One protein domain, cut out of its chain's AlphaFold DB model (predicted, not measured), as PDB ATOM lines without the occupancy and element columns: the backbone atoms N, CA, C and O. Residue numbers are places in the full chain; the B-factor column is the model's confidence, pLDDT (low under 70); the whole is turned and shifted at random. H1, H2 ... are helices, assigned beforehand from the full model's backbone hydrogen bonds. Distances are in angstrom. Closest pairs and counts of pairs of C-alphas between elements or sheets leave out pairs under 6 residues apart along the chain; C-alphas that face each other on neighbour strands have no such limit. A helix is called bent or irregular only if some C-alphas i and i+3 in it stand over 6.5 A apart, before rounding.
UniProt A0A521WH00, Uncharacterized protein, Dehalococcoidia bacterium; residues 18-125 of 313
ATOM      1  N   TRP A  18     199.778 220.289 125.379       80.62
ATOM      2  CA  TRP A  18     198.759 219.491 124.700       80.62
ATOM      3  C   TRP A  18     198.309 218.313 125.549       80.62
ATOM      4  O   TRP A  18     197.110 218.063 125.661       80.62
ATOM      5  N   HIS A  19     199.249 217.650 126.218       79.69
ATOM      6  CA  HIS A  19     198.943 216.616 127.191       79.69
ATOM      7  C   HIS A  19     198.059 217.159 128.320       79.69
ATOM      8  O   HIS A  19     197.005 216.590 128.596       79.69
ATOM      9  N   ARG A  20     198.417 218.305 128.916       74.62
ATOM     10  CA  ARG A  20     197.579 218.962 129.933       74.62
ATOM     11  C   ARG A  20     196.193 219.305 129.425       74.62
ATOM     12  O   ARG A  20     195.226 219.071 130.140       74.62
ATOM     13  N   LEU A  21     196.090 219.856 128.218       77.56
ATOM     14  CA  LEU A  21     194.802 220.175 127.620       77.56
ATOM     15  C   LEU A  21     193.945 218.918 127.475       77.56
ATOM     16  O   LEU A  21     192.807 218.910 127.930       77.56
ATOM     17  N   ALA A  22     194.494 217.859 126.878       81.00
ATOM     18  CA  ALA A  22     193.781 216.605 126.668       81.00
ATOM     19  C   ALA A  22     193.299 216.013 128.000       81.00
ATOM     20  O   ALA A  22     192.121 215.689 128.147       81.00
ATOM     21  N   VAL A  23     194.187 215.966 128.993       78.38
ATOM     22  CA  VAL A  23     193.893 215.466 130.339       78.38
ATOM     23  C   VAL A  23     192.844 216.336 131.040       78.38
ATOM     24  O   VAL A  23     191.864 215.813 131.568       78.38
ATOM     25  N   ASN A  24     192.975 217.663 131.001       76.75
ATOM     26  CA  ASN A  24     192.038 218.574 131.659       76.75
ATOM     27  C   ASN A  24     190.672 218.615 130.971       76.75
ATOM     28  O   ASN A  24     189.664 218.705 131.667       76.75
ATOM     29  N   VAL A  25     190.603 218.532 129.640       78.75
ATOM     30  CA  VAL A  25     189.335 218.432 128.902       78.75
ATOM     31  C   VAL A  25     188.651 217.110 129.220       78.75
ATOM     32  O   VAL A  25     187.467 217.116 129.547       78.75
ATOM     33  N   GLN A  26     189.392 215.996 129.211       80.88
ATOM     34  CA  GLN A  26     188.863 214.691 129.598       80.88
ATOM     35  C   GLN A  26     188.299 214.737 131.018       80.88
ATOM     36  O   GLN A  26     187.134 214.390 131.222       80.88
ATOM     37  N   TYR A  27     189.083 215.227 131.984       75.81
ATOM     38  CA  TYR A  27     188.618 215.372 133.358       75.81
ATOM     39  C   TYR A  27     187.436 216.327 133.467       75.81
ATOM     40  O   TYR A  27     186.528 216.037 134.228       75.81
ATOM     41  N   SER A  28     187.396 217.419 132.702       75.88
ATOM     42  CA  SER A  28     186.297 218.392 132.754       75.88
ATOM     43  C   SER A  28     184.996 217.880 132.155       75.88
ATOM     44  O   SER A  28     183.917 218.242 132.612       75.88
ATOM     45  N   PHE A  29     185.090 217.006 131.159       79.94
ATOM     46  CA  PHE A  29     183.937 216.331 130.584       79.94
ATOM     47  C   PHE A  29     183.318 215.357 131.590       79.94
ATOM     48  O   PHE A  29     182.099 215.310 131.761       79.94
ATOM     49  N   VAL A  30     184.162 214.583 132.282       80.12
ATOM     50  CA  VAL A  30     183.684 213.590 133.250       80.12
ATOM     51  C   VAL A  30     183.411 214.182 134.623       80.12
ATOM     52  O   VAL A  30     182.619 213.597 135.342       80.12
ATOM     53  N   SER A  31     183.966 215.343 134.981       73.94
ATOM     54  CA  SER A  31     183.963 215.882 136.351       73.94
ATOM     55  C   SER A  31     182.567 216.051 136.954       73.94
ATOM     56  O   SER A  31     182.386 215.862 138.160       73.94
ATOM     57  N   TYR A  32     181.566 216.376 136.132       72.94
ATOM     58  CA  TYR A  32     180.169 216.486 136.563       72.94
ATOM     59  C   TYR A  32     179.541 215.141 136.924       72.94
ATOM     60  O   TYR A  32     178.651 215.108 137.765       72.94
ATOM     61  N   ASN A  33     180.043 214.046 136.355       69.50
ATOM     62  CA  ASN A  33     179.590 212.680 136.612       69.50
ATOM     63  C   ASN A  33     180.521 211.926 137.577       69.50
ATOM     64  O   ASN A  33     180.076 211.063 138.327       69.50
ATOM     65  N   TYR A  34     181.814 212.243 137.553       65.50
ATOM     66  CA  TYR A  34     182.866 211.586 138.310       65.50
ATOM     67  C   TYR A  34     184.122 212.465 138.398       65.50
ATOM     68  O   TYR A  34     184.702 212.872 137.395       65.50
ATOM     69  N   ASN A  35     184.594 212.710 139.612       67.06
ATOM     70  CA  ASN A  35     185.809 213.440 139.938       67.06
ATOM     71  C   ASN A  35     186.534 212.763 141.120       67.06
ATOM     72  O   ASN A  35     186.252 212.990 142.301       67.06
ATOM     73  N   ASN A  36     187.561 211.976 140.798       57.91
ATOM     74  CA  ASN A  36     188.387 211.303 141.801       57.91
ATOM     75  C   ASN A  36     189.186 212.281 142.693       57.91
ATOM     76  O   ASN A  36     189.776 211.874 143.691       57.91
ATOM     77  N   ALA A  37     189.184 213.588 142.389       58.34
ATOM     78  CA  ALA A  37     189.793 214.598 143.248       58.34
ATOM     79  C   ALA A  37     189.064 214.774 144.587       58.34
ATOM     80  O   ALA A  37     189.591 215.487 145.430       58.34
ATOM     81  N   GLY A  38     187.900 214.130 144.792       50.03
ATOM     82  CA  GLY A  38     187.320 213.704 146.076       50.03
ATOM     83  C   GLY A  38     186.940 214.776 147.105       50.03
ATOM     84  O   GLY A  38     185.956 214.598 147.808       50.03
ATOM     85  N   ARG A  39     187.658 215.894 147.196       56.16
ATOM     86  CA  ARG A  39     187.852 216.686 148.418       56.16
ATOM     87  C   ARG A  39     186.818 217.774 148.673       56.16
ATOM     88  O   ARG A  39     186.779 218.302 149.776       56.16
ATOM     89  N   HIS A  40     185.968 218.093 147.696       55.38
ATOM     90  CA  HIS A  40     185.116 219.287 147.781       55.38
ATOM     91  C   HIS A  40     183.647 219.091 147.374       55.38
ATOM     92  O   HIS A  40     182.866 220.019 147.549       55.38
ATOM     93  N   TYR A  41     183.240 217.911 146.883       60.62
ATOM     94  CA  TYR A  41     181.872 217.699 146.385       60.62
ATOM     95  C   TYR A  41     181.113 216.543 147.028       60.62
ATOM     96  O   TYR A  41     181.676 215.546 147.502       60.62
ATOM     97  N   VAL A  42     179.786 216.669 146.970       55.94
ATOM     98  CA  VAL A  42     178.821 215.785 147.625       55.94
ATOM     99  C   VAL A  42     178.828 214.372 147.057       55.94
ATOM    100  O   VAL A  42     178.377 213.469 147.737       55.94
ATOM    101  N   TRP A  43     179.409 214.118 145.885       58.34
ATOM    102  CA  TRP A  43     179.609 212.746 145.397       58.34
ATOM    103  C   TRP A  43     180.992 212.489 144.807       58.34
ATOM    104  O   TRP A  43     181.224 211.460 144.185       58.34
ATOM    105  N   GLY A  44     181.944 213.394 145.064       64.94
ATOM    106  CA  GLY A  44     183.184 213.384 144.297       64.94
ATOM    107  C   GLY A  44     182.893 213.692 142.832       64.94
ATOM    108  O   GLY A  44     183.549 213.152 141.976       64.94
ATOM    109  N   SER A  45     181.875 214.489 142.529       72.88
ATOM    110  CA  SER A  45     181.479 214.951 141.197       72.88
ATOM    111  C   SER A  45     180.844 216.329 141.361       72.88
ATOM    112  O   SER A  45     180.299 216.618 142.426       72.88
ATOM    113  N   PHE A  46     180.923 217.195 140.351       76.44
ATOM    114  CA  PHE A  46     180.392 218.563 140.467       76.44
ATOM    115  C   PHE A  46     178.863 218.614 140.564       76.44
ATOM    116  O   PHE A  46     178.325 219.541 141.163       76.44
ATOM    117  N   ALA A  47     178.172 217.620 140.006       77.44
ATOM    118  CA  ALA A  47     176.739 217.429 140.172       77.44
ATOM    119  C   ALA A  47     176.473 216.226 141.089       77.44
ATOM    120  O   ALA A  47     177.264 215.280 141.128       77.44
ATOM    121  N   ASP A  48     175.365 216.241 141.828       79.94
ATOM    122  CA  ASP A  48     174.883 215.034 142.498       79.94
ATOM    123  C   ASP A  48     174.472 213.962 141.457       79.94
ATOM    124  O   ASP A  48     174.195 214.310 140.308       79.94
ATOM    125  N   PRO A  49     174.413 212.664 141.818       79.56
ATOM    126  CA  PRO A  49     174.141 211.571 140.889       79.56
ATOM    127  C   PRO A  49     172.856 211.731 140.076       79.56
ATOM    128  O   PRO A  49     172.820 211.322 138.917       79.56
ATOM    129  N   VAL A  50     171.812 212.333 140.657       82.50
ATOM    130  CA  VAL A  50     170.538 212.535 139.958       82.50
ATOM    131  C   VAL A  50     170.707 213.620 138.905       82.50
ATOM    132  O   VAL A  50     170.389 213.399 137.736       82.50
ATOM    133  N   THR A  51     171.278 214.763 139.285       85.62
ATOM    134  CA  THR A  51     171.572 215.853 138.346       85.62
ATOM    135  C   THR A  51     172.549 215.412 137.256       85.62
ATOM    136  O   THR A  51     172.356 215.763 136.095       85.62
ATOM    137  N   ALA A  52     173.555 214.601 137.586       85.62
ATOM    138  CA  ALA A  52     174.513 214.047 136.632       85.62
ATOM    139  C   ALA A  52     173.832 213.130 135.599       85.62
ATOM    140  O   ALA A  52     174.009 213.308 134.392       85.62
ATOM    141  N   ALA A  53     172.975 212.206 136.049       86.56
ATOM    142  CA  ALA A  53     172.209 211.336 135.156       86.56
ATOM    143  C   ALA A  53     171.268 212.138 134.239       86.56
ATOM    144  O   ALA A  53     171.235 211.915 133.026       86.56
ATOM    145  N   LEU A  54     170.540 213.112 134.799       90.00
ATOM    146  CA  LEU A  54     169.676 214.007 134.026       90.00
ATOM    147  C   LEU A  54     170.478 214.852 133.035       90.00
ATOM    148  O   LEU A  54     170.047 215.031 131.901       90.00
ATOM    149  N   PHE A  55     171.657 215.335 133.420       92.62
ATOM    150  CA  PHE A  55     172.553 216.056 132.527       92.62
ATOM    151  C   PHE A  55     172.940 215.207 131.310       92.62
ATOM    152  O   PHE A  55     172.803 215.684 130.185       92.62
ATOM    153  N   VAL A  56     173.352 213.948 131.505       92.00
ATOM    154  CA  VAL A  56     173.724 213.042 130.402       92.00
ATOM    155  C   VAL A  56     172.540 212.787 129.466       92.00
ATOM    156  O   VAL A  56     172.679 212.894 128.245       92.00
ATOM    157  N   LEU A  57     171.356 212.513 130.018       91.06
ATOM    158  CA  LEU A  57     170.133 212.342 129.225       91.06
ATOM    159  C   LEU A  57     169.781 213.617 128.447       91.06
ATOM    160  O   LEU A  57     169.444 213.565 127.263       91.06
ATOM    161  N   GLY A  58     169.910 214.770 129.095       94.81
ATOM    162  CA  GLY A  58     169.651 216.087 128.530       94.81
ATOM    163  C   GLY A  58     170.600 216.444 127.401       94.81
ATOM    164  O   GLY A  58     170.170 216.939 126.359       94.81
ATOM    165  N   LEU A  59     171.882 216.121 127.565       95.00
ATOM    166  CA  LEU A  59     172.883 216.246 126.518       95.00
ATOM    167  C   LEU A  59     172.520 215.367 125.314       95.00
ATOM    168  O   LEU A  59     172.604 215.828 124.177       95.00
ATOM    169  N   GLY A  60     172.016 214.152 125.550       95.19
ATOM    170  CA  GLY A  60     171.431 213.311 124.504       95.19
ATOM    171  C   GLY A  60     170.309 214.029 123.745       95.19
ATOM    172  O   GLY A  60     170.357 214.123 122.518       95.19
ATOM    173  N   VAL A  61     169.337 214.615 124.456       96.12
ATOM    174  CA  VAL A  61     168.246 215.406 123.845       96.12
ATOM    175  C   VAL A  61     168.794 216.557 122.998       96.12
ATOM    176  O   VAL A  61     168.324 216.776 121.877       96.12
ATOM    177  N   VAL A  62     169.792 217.279 123.512       97.25
ATOM    178  CA  VAL A  62     170.460 218.384 122.813       97.25
ATOM    179  C   VAL A  62     171.113 217.909 121.517       97.25
ATOM    180  O   VAL A  62     170.877 218.513 120.469       97.25
ATOM    181  N   VAL A  63     171.860 216.804 121.554       96.94
ATOM    182  CA  VAL A  63     172.535 216.229 120.381       96.94
ATOM    183  C   VAL A  63     171.525 215.741 119.339       96.94
ATOM    184  O   VAL A  63     171.635 216.096 118.165       96.94
ATOM    185  N   PHE A  64     170.475 215.018 119.739       97.50
ATOM    186  CA  PHE A  64     169.436 214.563 118.804       97.50
ATOM    187  C   PHE A  64     168.661 215.718 118.156       97.50
ATOM    188  O   PHE A  64     168.157 215.590 117.039       97.50
ATOM    189  N   ARG A  65     168.564 216.866 118.837       96.94
ATOM    190  CA  ARG A  65     167.863 218.063 118.348       96.94
ATOM    191  C   ARG A  65     168.806 219.176 117.910       96.94
ATOM    192  O   ARG A  65     168.351 220.303 117.705       96.94
ATOM    193  N   ILE A  66     170.078 218.864 117.658       97.88
ATOM    194  CA  ILE A  66     171.118 219.852 117.346       97.88
ATOM    195  C   ILE A  66     170.814 220.669 116.086       97.88
ATOM    196  O   ILE A  66     171.329 221.759 115.901       97.88
ATOM    197  N   LYS A  67     169.923 220.217 115.194       97.50
ATOM    198  CA  LYS A  67     169.508 221.033 114.042       97.50
ATOM    199  C   LYS A  67     168.737 222.299 114.444       97.50
ATOM    200  O   LYS A  67     168.684 223.226 113.643       97.50
ATOM    201  N   ARG A  68     168.184 222.383 115.654       97.38
ATOM    202  CA  ARG A  68     167.456 223.560 116.148       97.38
ATOM    203  C   ARG A  68     168.417 224.560 116.817       97.38
ATOM    204  O   ARG A  68     169.225 224.139 117.642       97.38
ATOM    205  N   PRO A  69     168.306 225.874 116.539       97.75
ATOM    206  CA  PRO A  69     169.289 226.873 116.976       97.75
ATOM    207  C   PRO A  69     169.442 226.955 118.501       97.75
ATOM    208  O   PRO A  69     170.563 227.024 118.990       97.75
ATOM    209  N   ALA A  70     168.346 226.845 119.258       96.62
ATOM    210  CA  ALA A  70     168.391 226.860 120.722       96.62
ATOM    211  C   ALA A  70     169.240 225.714 121.308       96.62
ATOM    212  O   ALA A  70     170.035 225.928 122.215       96.62
ATOM    213  N   TYR A  71     169.126 224.504 120.753       96.69
ATOM    214  CA  TYR A  71     169.905 223.353 121.216       96.69
ATOM    215  C   TYR A  71     171.377 223.467 120.800       96.69
ATOM    216  O   TYR A  71     172.254 223.110 121.581       96.69
ATOM    217  N   ARG A  72     171.668 224.040 119.618       97.50
ATOM    218  CA  ARG A  72     173.053 224.378 119.232       97.50
ATOM    219  C   ARG A  72     173.686 225.338 120.219       97.50
ATOM    220  O   ARG A  72     174.828 225.123 120.592       97.50
ATOM    221  N   LEU A  73     172.950 226.367 120.634       97.62
ATOM    222  CA  LEU A  73     173.449 227.345 121.593       97.62
ATOM    223  C   LEU A  73     173.811 226.676 122.922       97.62
ATOM    224  O   LEU A  73     174.915 226.882 123.404       97.62
ATOM    225  N   VAL A  74     172.930 225.834 123.473       96.38
ATOM    226  CA  VAL A  74     173.209 225.097 124.722       96.38
ATOM    227  C   VAL A  74     174.423 224.177 124.567       96.38
ATOM    228  O   VAL A  74     175.291 224.155 125.436       96.38
ATOM    229  N   PHE A  75     174.520 223.454 123.446       96.56
ATOM    230  CA  PHE A  75     175.654 222.576 123.169       96.56
ATOM    231  C   PHE A  75     176.973 223.346 123.065       96.56
ATOM    232  O   PHE A  75     177.952 222.988 123.712       96.56
ATOM    233  N   LEU A  76     176.997 224.422 122.272       96.44
ATOM    234  CA  LEU A  76     178.177 225.263 122.097       96.44
ATOM    235  C   LEU A  76     178.570 225.948 123.401       96.44
ATOM    236  O   LEU A  76     179.752 225.982 123.714       96.44
ATOM    237  N   TRP A  77     177.599 226.434 124.177       95.38
ATOM    238  CA  TRP A  77     177.853 227.010 125.494       95.38
ATOM    239  C   TRP A  77     178.557 225.997 126.394       95.38
ATOM    240  O   TRP A  77     179.638 226.279 126.903       95.38
ATOM    241  N   TRP A  78     178.016 224.785 126.510       92.62
ATOM    242  CA  TRP A  78     178.642 223.737 127.308       92.62
ATOM    243  C   TRP A  78     180.057 223.372 126.822       92.62
ATOM    244  O   TRP A  78     180.978 223.292 127.632       92.62
ATOM    245  N   ILE A  79     180.258 223.203 125.508       92.00
ATOM    246  CA  ILE A  79     181.576 222.890 124.931       92.00
ATOM    247  C   ILE A  79     182.584 224.010 125.197       92.00
ATOM    248  O   ILE A  79     183.716 223.720 125.579       92.00
ATOM    249  N   VAL A  80     182.191 225.273 125.011       91.38
ATOM    250  CA  VAL A  80     183.060 226.431 125.260       91.38
ATOM    251  C   VAL A  80     183.462 226.485 126.727       91.38
ATOM    252  O   VAL A  80     184.641 226.672 127.008       91.38
ATOM    253  N   GLU A  81     182.536 226.246 127.655       88.38
ATOM    254  CA  GLU A  81     182.852 226.213 129.084       88.38
ATOM    255  C   GLU A  81     183.810 225.067 129.430       88.38
ATOM    256  O   GLU A  81     184.809 225.285 130.114       88.38
ATOM    257  N   VAL A  82     183.567 223.845 128.941       84.25
ATOM    258  CA  VAL A  82     184.460 222.693 129.174       84.25
ATOM    259  C   VAL A  82     185.848 222.949 128.584       84.25
ATOM    260  O   VAL A  82     186.859 222.710 129.248       84.25
ATOM    261  N   ALA A  83     185.909 223.478 127.361       83.56
ATOM    262  CA  ALA A  83     187.158 223.813 126.696       83.56
ATOM    263  C   ALA A  83     187.903 224.918 127.450       83.56
ATOM    264  O   ALA A  83     189.075 224.747 127.770       83.56
ATOM    265  N   PHE A  84     187.238 226.024 127.792       83.31
ATOM    266  CA  PHE A  84     187.847 227.143 128.509       83.31
ATOM    267  C   PHE A  84     188.355 226.723 129.892       83.31
ATOM    268  O   PHE A  84     189.460 227.103 130.286       83.31
ATOM    269  N   ASN A  85     187.606 225.873 130.598       75.88
ATOM    270  CA  ASN A  85     188.053 225.252 131.843       75.88
ATOM    271  C   ASN A  85     189.303 224.385 131.641       75.88
ATOM    272  O   ASN A  85     190.216 224.445 132.462       75.88
ATOM    273  N   GLY A  86     189.383 223.638 130.538       71.94
ATOM    274  CA  GLY A  86     190.558 222.846 130.178       71.94
ATOM    275  C   GLY A  86     191.788 223.690 129.819       71.94
ATOM    276  O   GLY A  86     192.867 223.464 130.364       71.94
ATOM    277  N   PHE A  87     191.615 224.681 128.938       73.06
ATOM    278  CA  PHE A  87     192.677 225.552 128.417       73.06
ATOM    279  C   PHE A  87     193.274 226.467 129.477       73.06
ATOM    280  O   PHE A  87     194.485 226.674 129.522       73.06
ATOM    281  N   SER A  88     192.423 227.061 130.309       71.94
ATOM    282  CA  SER A  88     192.863 228.089 131.247       71.94
ATOM    283  C   SER A  88     193.538 227.502 132.487       71.94
ATOM    284  O   SER A  88     194.132 228.254 133.266       71.94
ATOM    285  N   ASN A  89     193.408 226.194 132.726       70.38
ATOM    286  CA  ASN A  89     193.820 225.569 133.972       70.38
ATOM    287  C   ASN A  89     195.292 225.127 133.951       70.38
ATOM    288  O   ASN A  89     195.644 224.199 133.219       70.38
ATOM    289  N   PRO A  90     196.156 225.726 134.786       67.44
ATOM    290  CA  PRO A  90     197.561 225.340 134.856       67.44
ATOM    291  C   PRO A  90     197.784 224.053 135.660       67.44
ATOM    292  O   PRO A  90     198.869 223.475 135.592       67.44
ATOM    293  N   TYR A  91     196.777 223.615 136.418       66.88
ATOM    294  CA  TYR A  91     196.850 222.458 137.300       66.88
ATOM    295  C   TYR A  91     196.403 221.173 136.581       66.88
ATOM    296  O   TYR A  91     195.620 221.239 135.633       66.88
ATOM    297  N   PRO A  92     196.852 219.991 137.041       62.69
ATOM    298  CA  PRO A  92     196.432 218.697 136.490       62.69
ATOM    299  C   PRO A  92     195.012 218.273 136.911       62.69
ATOM    300  O   PRO A  92     194.554 217.195 136.540       62.69
ATOM    301  N   GLN A  93     194.331 219.076 137.734       66.44
ATOM    302  CA  GLN A  93     192.976 218.814 138.224       66.44
ATOM    303  C   GLN A  93     192.057 219.972 137.845       66.44
ATOM    304  O   GLN A  93     192.496 221.116 137.984       66.44
ATOM    305  N   PRO A  94     190.799 219.725 137.433       65.06
ATOM    306  CA  PRO A  94     189.911 220.791 136.996       65.06
ATOM    307  C   PRO A  94     189.692 221.851 138.085       65.06
ATOM    308  O   PRO A  94     189.451 221.494 139.244       65.06
ATOM    309  N   PRO A  95     189.749 223.149 137.750       66.44
ATOM    310  CA  PRO A  95     189.659 224.202 138.741       66.44
ATOM    311  C   PRO A  95     188.208 224.356 139.193       66.44
ATOM    312  O   PRO A  95     187.333 224.784 138.440       66.44
ATOM    313  N   ILE A  96     187.981 224.038 140.464       66.88
ATOM    314  CA  ILE A  96     186.676 224.060 141.135       66.88
ATOM    315  C   ILE A  96     185.921 225.374 140.921       66.88
ATOM    316  O   ILE A  96     184.732 225.367 140.608       66.88
ATOM    317  N   SER A  97     186.619 226.500 141.054       64.69
ATOM    318  CA  SER A  97     186.030 227.832 140.929       64.69
ATOM    319  C   SER A  97     185.523 228.139 139.520       64.69
ATOM    320  O   SER A  97     184.535 228.847 139.376       64.69
ATOM    321  N   ARG A  98     186.153 227.597 138.473       64.62
ATOM    322  CA  ARG A  98     185.795 227.922 137.082       64.62
ATOM    323  C   ARG A  98     184.716 227.003 136.513       64.62
ATOM    324  O   ARG A  98     183.946 227.411 135.649       64.62
ATOM    325  N   MET A  99     184.553 225.816 137.089       69.31
ATOM    326  CA  MET A  99     183.425 224.937 136.775       69.31
ATOM    327  C   MET A  99     182.071 225.466 137.261       69.31
ATOM    328  O   MET A  99     181.033 224.930 136.883       69.31
ATOM    329  N   GLN A 100     182.044 226.559 138.030       76.06
ATOM    330  CA  GLN A 100     180.801 227.279 138.316       76.06
ATOM    331  C   GLN A 100     180.141 227.817 137.036       76.06
ATOM    332  O   GLN A 100     178.917 227.806 136.936       76.06
ATOM    333  N   ALA A 101     180.928 228.209 136.028       81.88
ATOM    334  CA  ALA A 101     180.398 228.737 134.771       81.88
ATOM    335  C   ALA A 101     179.658 227.666 133.943       81.88
ATOM    336  O   ALA A 101     178.614 227.940 133.352       81.88
ATOM    337  N   ALA A 102     180.107 226.406 134.006       85.25
ATOM    338  CA  ALA A 102     179.421 225.286 133.359       85.25
ATOM    339  C   ALA A 102     178.203 224.750 134.145       85.25
ATOM    340  O   ALA A 102     177.459 223.930 133.607       85.25
ATOM    341  N   VAL A 103     177.921 225.234 135.365       87.50
ATOM    342  CA  VAL A 103     176.722 224.817 136.127       87.50
ATOM    343  C   VAL A 103     175.440 225.164 135.377       87.50
ATOM    344  O   VAL A 103     174.524 224.347 135.324       87.50
ATOM    345  N   LEU A 104     175.373 226.348 134.766       90.31
ATOM    346  CA  LEU A 104     174.184 226.787 134.039       90.31
ATOM    347  C   LEU A 104     173.864 225.901 132.824       90.31
ATOM    348  O   LEU A 104     172.749 225.376 132.779       90.31
ATOM    349  N   PRO A 105     174.782 225.657 131.865       92.94
ATOM    350  CA  PRO A 105     174.477 224.777 130.741       92.94
ATOM    351  C   PRO A 105     174.210 223.331 131.188       92.94
ATOM    352  O   PRO A 105     173.331 222.679 130.625       92.94
ATOM    353  N   VAL A 106     174.887 222.842 132.235       90.88
ATOM    354  CA  VAL A 106     174.597 221.526 132.834       90.88
ATOM    355  C   VAL A 106     173.170 221.473 133.388       90.88
ATOM    356  O   VAL A 106     172.436 220.527 133.099       90.88
ATOM    357  N   GLY A 107     172.744 222.508 134.116       91.69
ATOM    358  CA  GLY A 107     171.389 222.630 134.652       91.69
ATOM    359  C   GLY A 107     170.321 222.719 133.559       91.69
ATOM    360  O   GLY A 107     169.291 222.055 133.658       91.69
ATOM    361  N   VAL A 108     170.580 223.462 132.477       95.38
ATOM    362  CA  VAL A 108     169.679 223.530 131.312       95.38
ATOM    363  C   VAL A 108     169.531 222.157 130.659       95.38
ATOM    364  O   VAL A 108     168.410 221.735 130.381       95.38
ATOM    365  N   CYS A 109     170.628 221.427 130.455       94.88
ATOM    366  CA  CYS A 109     170.573 220.052 129.957       94.88
ATOM    367  C   CYS A 109     169.745 219.155 130.886       94.88
ATOM    368  O   CYS A 109     168.818 218.495 130.420       94.88
ATOM    369  N   ALA A 110     170.004 219.175 132.197       93.25
ATOM    370  CA  ALA A 110     169.229 218.393 133.157       93.25
ATOM    371  C   ALA A 110     167.724 218.724 133.097       93.25
ATOM    372  O   ALA A 110     166.893 217.817 133.060       93.25
ATOM    373  N   ALA A 111     167.361 220.003 132.985       93.31
ATOM    374  CA  ALA A 111     165.972 220.431 132.824       93.31
ATOM    375  C   ALA A 111     165.342 219.928 131.511       93.31
ATOM    376  O   ALA A 111     164.199 219.473 131.511       93.31
ATOM    377  N   LEU A 112     166.087 219.949 130.399       94.69
ATOM    378  CA  LEU A 112     165.629 219.399 129.117       94.69
ATOM    379  C   LEU A 112     165.367 217.888 129.192       94.69
ATOM    380  O   LEU A 112     164.452 217.401 128.528       94.69
ATOM    381  N   ALA A 113     166.139 217.150 129.992       92.88
ATOM    382  CA  ALA A 113     165.877 215.736 130.243       92.88
ATOM    383  C   ALA A 113     164.563 215.535 131.000       92.88
ATOM    384  O   ALA A 113     163.748 214.705 130.602       92.88
ATOM    385  N   VAL A 114     164.337 216.323 132.055       91.69
ATOM    386  CA  VAL A 114     163.090 216.278 132.830       91.69
ATOM    387  C   VAL A 114     161.890 216.585 131.935       91.69
ATOM    388  O   VAL A 114     160.928 215.823 131.953       91.69
ATOM    389  N   ASP A 115     161.957 217.628 131.100       90.31
ATOM    390  CA  ASP A 115     160.895 217.950 130.135       90.31
ATOM    391  C   ASP A 115     160.647 216.793 129.155       90.31
ATOM    392  O   ASP A 115     159.508 216.372 128.943       90.31
ATOM    393  N   ALA A 116     161.715 216.207 128.605       88.00
ATOM    394  CA  ALA A 116     161.611 215.088 127.676       88.00
ATOM    395  C   ALA A 116     160.988 213.830 128.309       88.00
ATOM    396  O   ALA A 116     160.265 213.110 127.621       88.00
ATOM    397  N   ILE A 117     161.237 213.576 129.598       87.06
ATOM    398  CA  ILE A 117     160.655 212.455 130.354       87.06
ATOM    399  C   ILE A 117     159.201 212.753 130.747       87.06
ATOM    400  O   ILE A 117     158.332 211.889 130.628       87.06
ATOM    401  N   ALA A 118     158.915 213.972 131.205       84.62
ATOM    402  CA  ALA A 118     157.601 214.357 131.713       84.62
ATOM    403  C   ALA A 118     156.561 214.529 130.598       84.62
ATOM    404  O   ALA A 118     155.377 214.235 130.786       84.62
ATOM    405  N   ARG A 119     156.976 214.994 129.417       81.50
ATOM    406  CA  ARG A 119     156.057 215.316 128.323       81.50
ATOM    407  C   ARG A 119     155.230 214.111 127.837       81.50
ATOM    408  O   ARG A 119     154.008 214.228 127.816       81.50
ATOM    409  N   PRO A 120     155.803 212.925 127.555       78.62
ATOM    410  CA  PRO A 120     155.012 211.743 127.203       78.62
ATOM    411  C   PRO A 120     154.062 211.287 128.319       78.62
ATOM    412  O   PRO A 120     152.954 210.837 128.033       78.62
ATOM    413  N   LEU A 121     154.479 211.412 129.585       73.19
ATOM    414  CA  LEU A 121     153.683 211.009 130.754       73.19
ATOM    415  C   LEU A 121     152.467 211.922 130.961       73.19
ATOM    416  O   LEU A 121     151.387 211.470 131.348       73.19
ATOM    417  N   THR A 122     152.629 213.211 130.671       70.38
ATOM    418  CA  THR A 122     151.555 214.204 130.778       70.38
ATOM    419  C   THR A 122     150.627 214.204 129.564       70.38
ATOM    420  O   THR A 122     149.434 214.433 129.733       70.38
ATOM    421  N   GLU A 123     151.128 213.902 128.363       71.56
ATOM    422  CA  GLU A 123     150.327 213.869 127.128       71.56
ATOM    423  C   GLU A 123     149.535 212.556 126.942       71.56
ATOM    424  O   GLU A 123     148.490 212.577 126.296       71.56
ATOM    425  N   ARG A 124     149.991 211.417 127.494       65.50
ATOM    426  CA  ARG A 124     149.360 210.091 127.275       65.50
ATOM    427  C   ARG A 124     148.604 209.503 128.470       65.50
ATOM    428  O   ARG A 124     148.010 208.436 128.328       65.50
ATOM    429  N   SER A 125     148.624 210.128 129.646       64.25
ATOM    430  CA  SER A 125     147.934 209.572 130.819       64.25
ATOM    431  C   SER A 125     146.424 209.840 130.786       64.25
ATOM    432  O   SER A 125     145.970 210.891 130.348       64.25
TER     433      SER A 125
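AT A GLANCE: This is residues 18 to 125 of the 313 residues of an uncharacterized protein of Dehalococcoidia bacterium (UniProt A0A521WH00). The long helix H3 is packed at its two ends by different helices, H1 on its last part and H2 on its first, while H4 crosses H2 nearly at a right angle and its residues 118 to 124, with Ser 125 after them, stick out as an arm. H1 and H2 have no contact with each other, and the loop of residues 31 to 48 leads from one to the other. You will find 108 residues with four named helices, in the order H1, H2, H3, H4, and no named strand; the class is all helix. The whole is compact by its radius of gyration of the C-alphas, 14.8 A, yet elongated, spanning 51 by 30 by 18 A, with the H4 arm adding to the length.

IN THESE COORDINATES: Find C-alpha 18 at (198.759, 219.491, 124.700); there H1, residues 18 to 30, begins and runs 18.3 A. Go on to C-alpha 49 at (174.141, 211.571, 140.889), where H2, residues 49 to 64, begins and runs 22.8 A. H3, residues 69 to 88, measures 27.6 A. H4, residues 103 to 124, measures 32.3 A and ends at C-alpha 124, (149.360, 210.091, 127.275). H4 is irregular, but only just: C-alphas 117 and 120 are 6.50 A apart.

HOW THE PARTS SIT: Start from H3, the hub, which touches the three other helices. Look at its residues 82 to 87, which touch H1; the closest C-alphas, of Val 25 and Gly 86, are 4.8 A apart. H1 and H3 run opposite ways at a steep tilt of 50 degrees. Residues 71 to 75 of H3 touch residues 59 to 63 of H2, closest at the C-alphas of Val 62 and Tyr 71, 5.2 A, at a steep tilt of 58 degrees, opposite ways. Residues 74 to 78 of H3 touch residues 105 to 109 of H4, closest at the C-alphas of Trp 78 and Pro 105, 5.5 A; at a shallow tilt of 31 degrees, opposite ways, they form a helical hairpin. Residues 106 to 116 of H4 touch H2, closest at the C-alphas of Phe 55 and Ala 110, 4.1 A; the two are about perpendicular at 78 degrees. H1 is apart from H2 and from H4. The helix packing is mostly crossed, with 1 of 4 touching pairs at a shallow tilt. In H1, H2 and H3 every O i to N i+4 pair is within hydrogen-bond range; in H4, 16 of 18 are.

THE WHOLE: The two C-alphas farthest apart, of Pro 90 and Ser 125, are 52.2 A apart. The printed part has no cut. The links H1 to H2 and H3 to H4 are long, and H2 to H3 is tight. Look for low confidence, pLDDT under 70, at residues 33 to 44, 90 to 99 and 124 to 125; the mean of the printed part is 81.1.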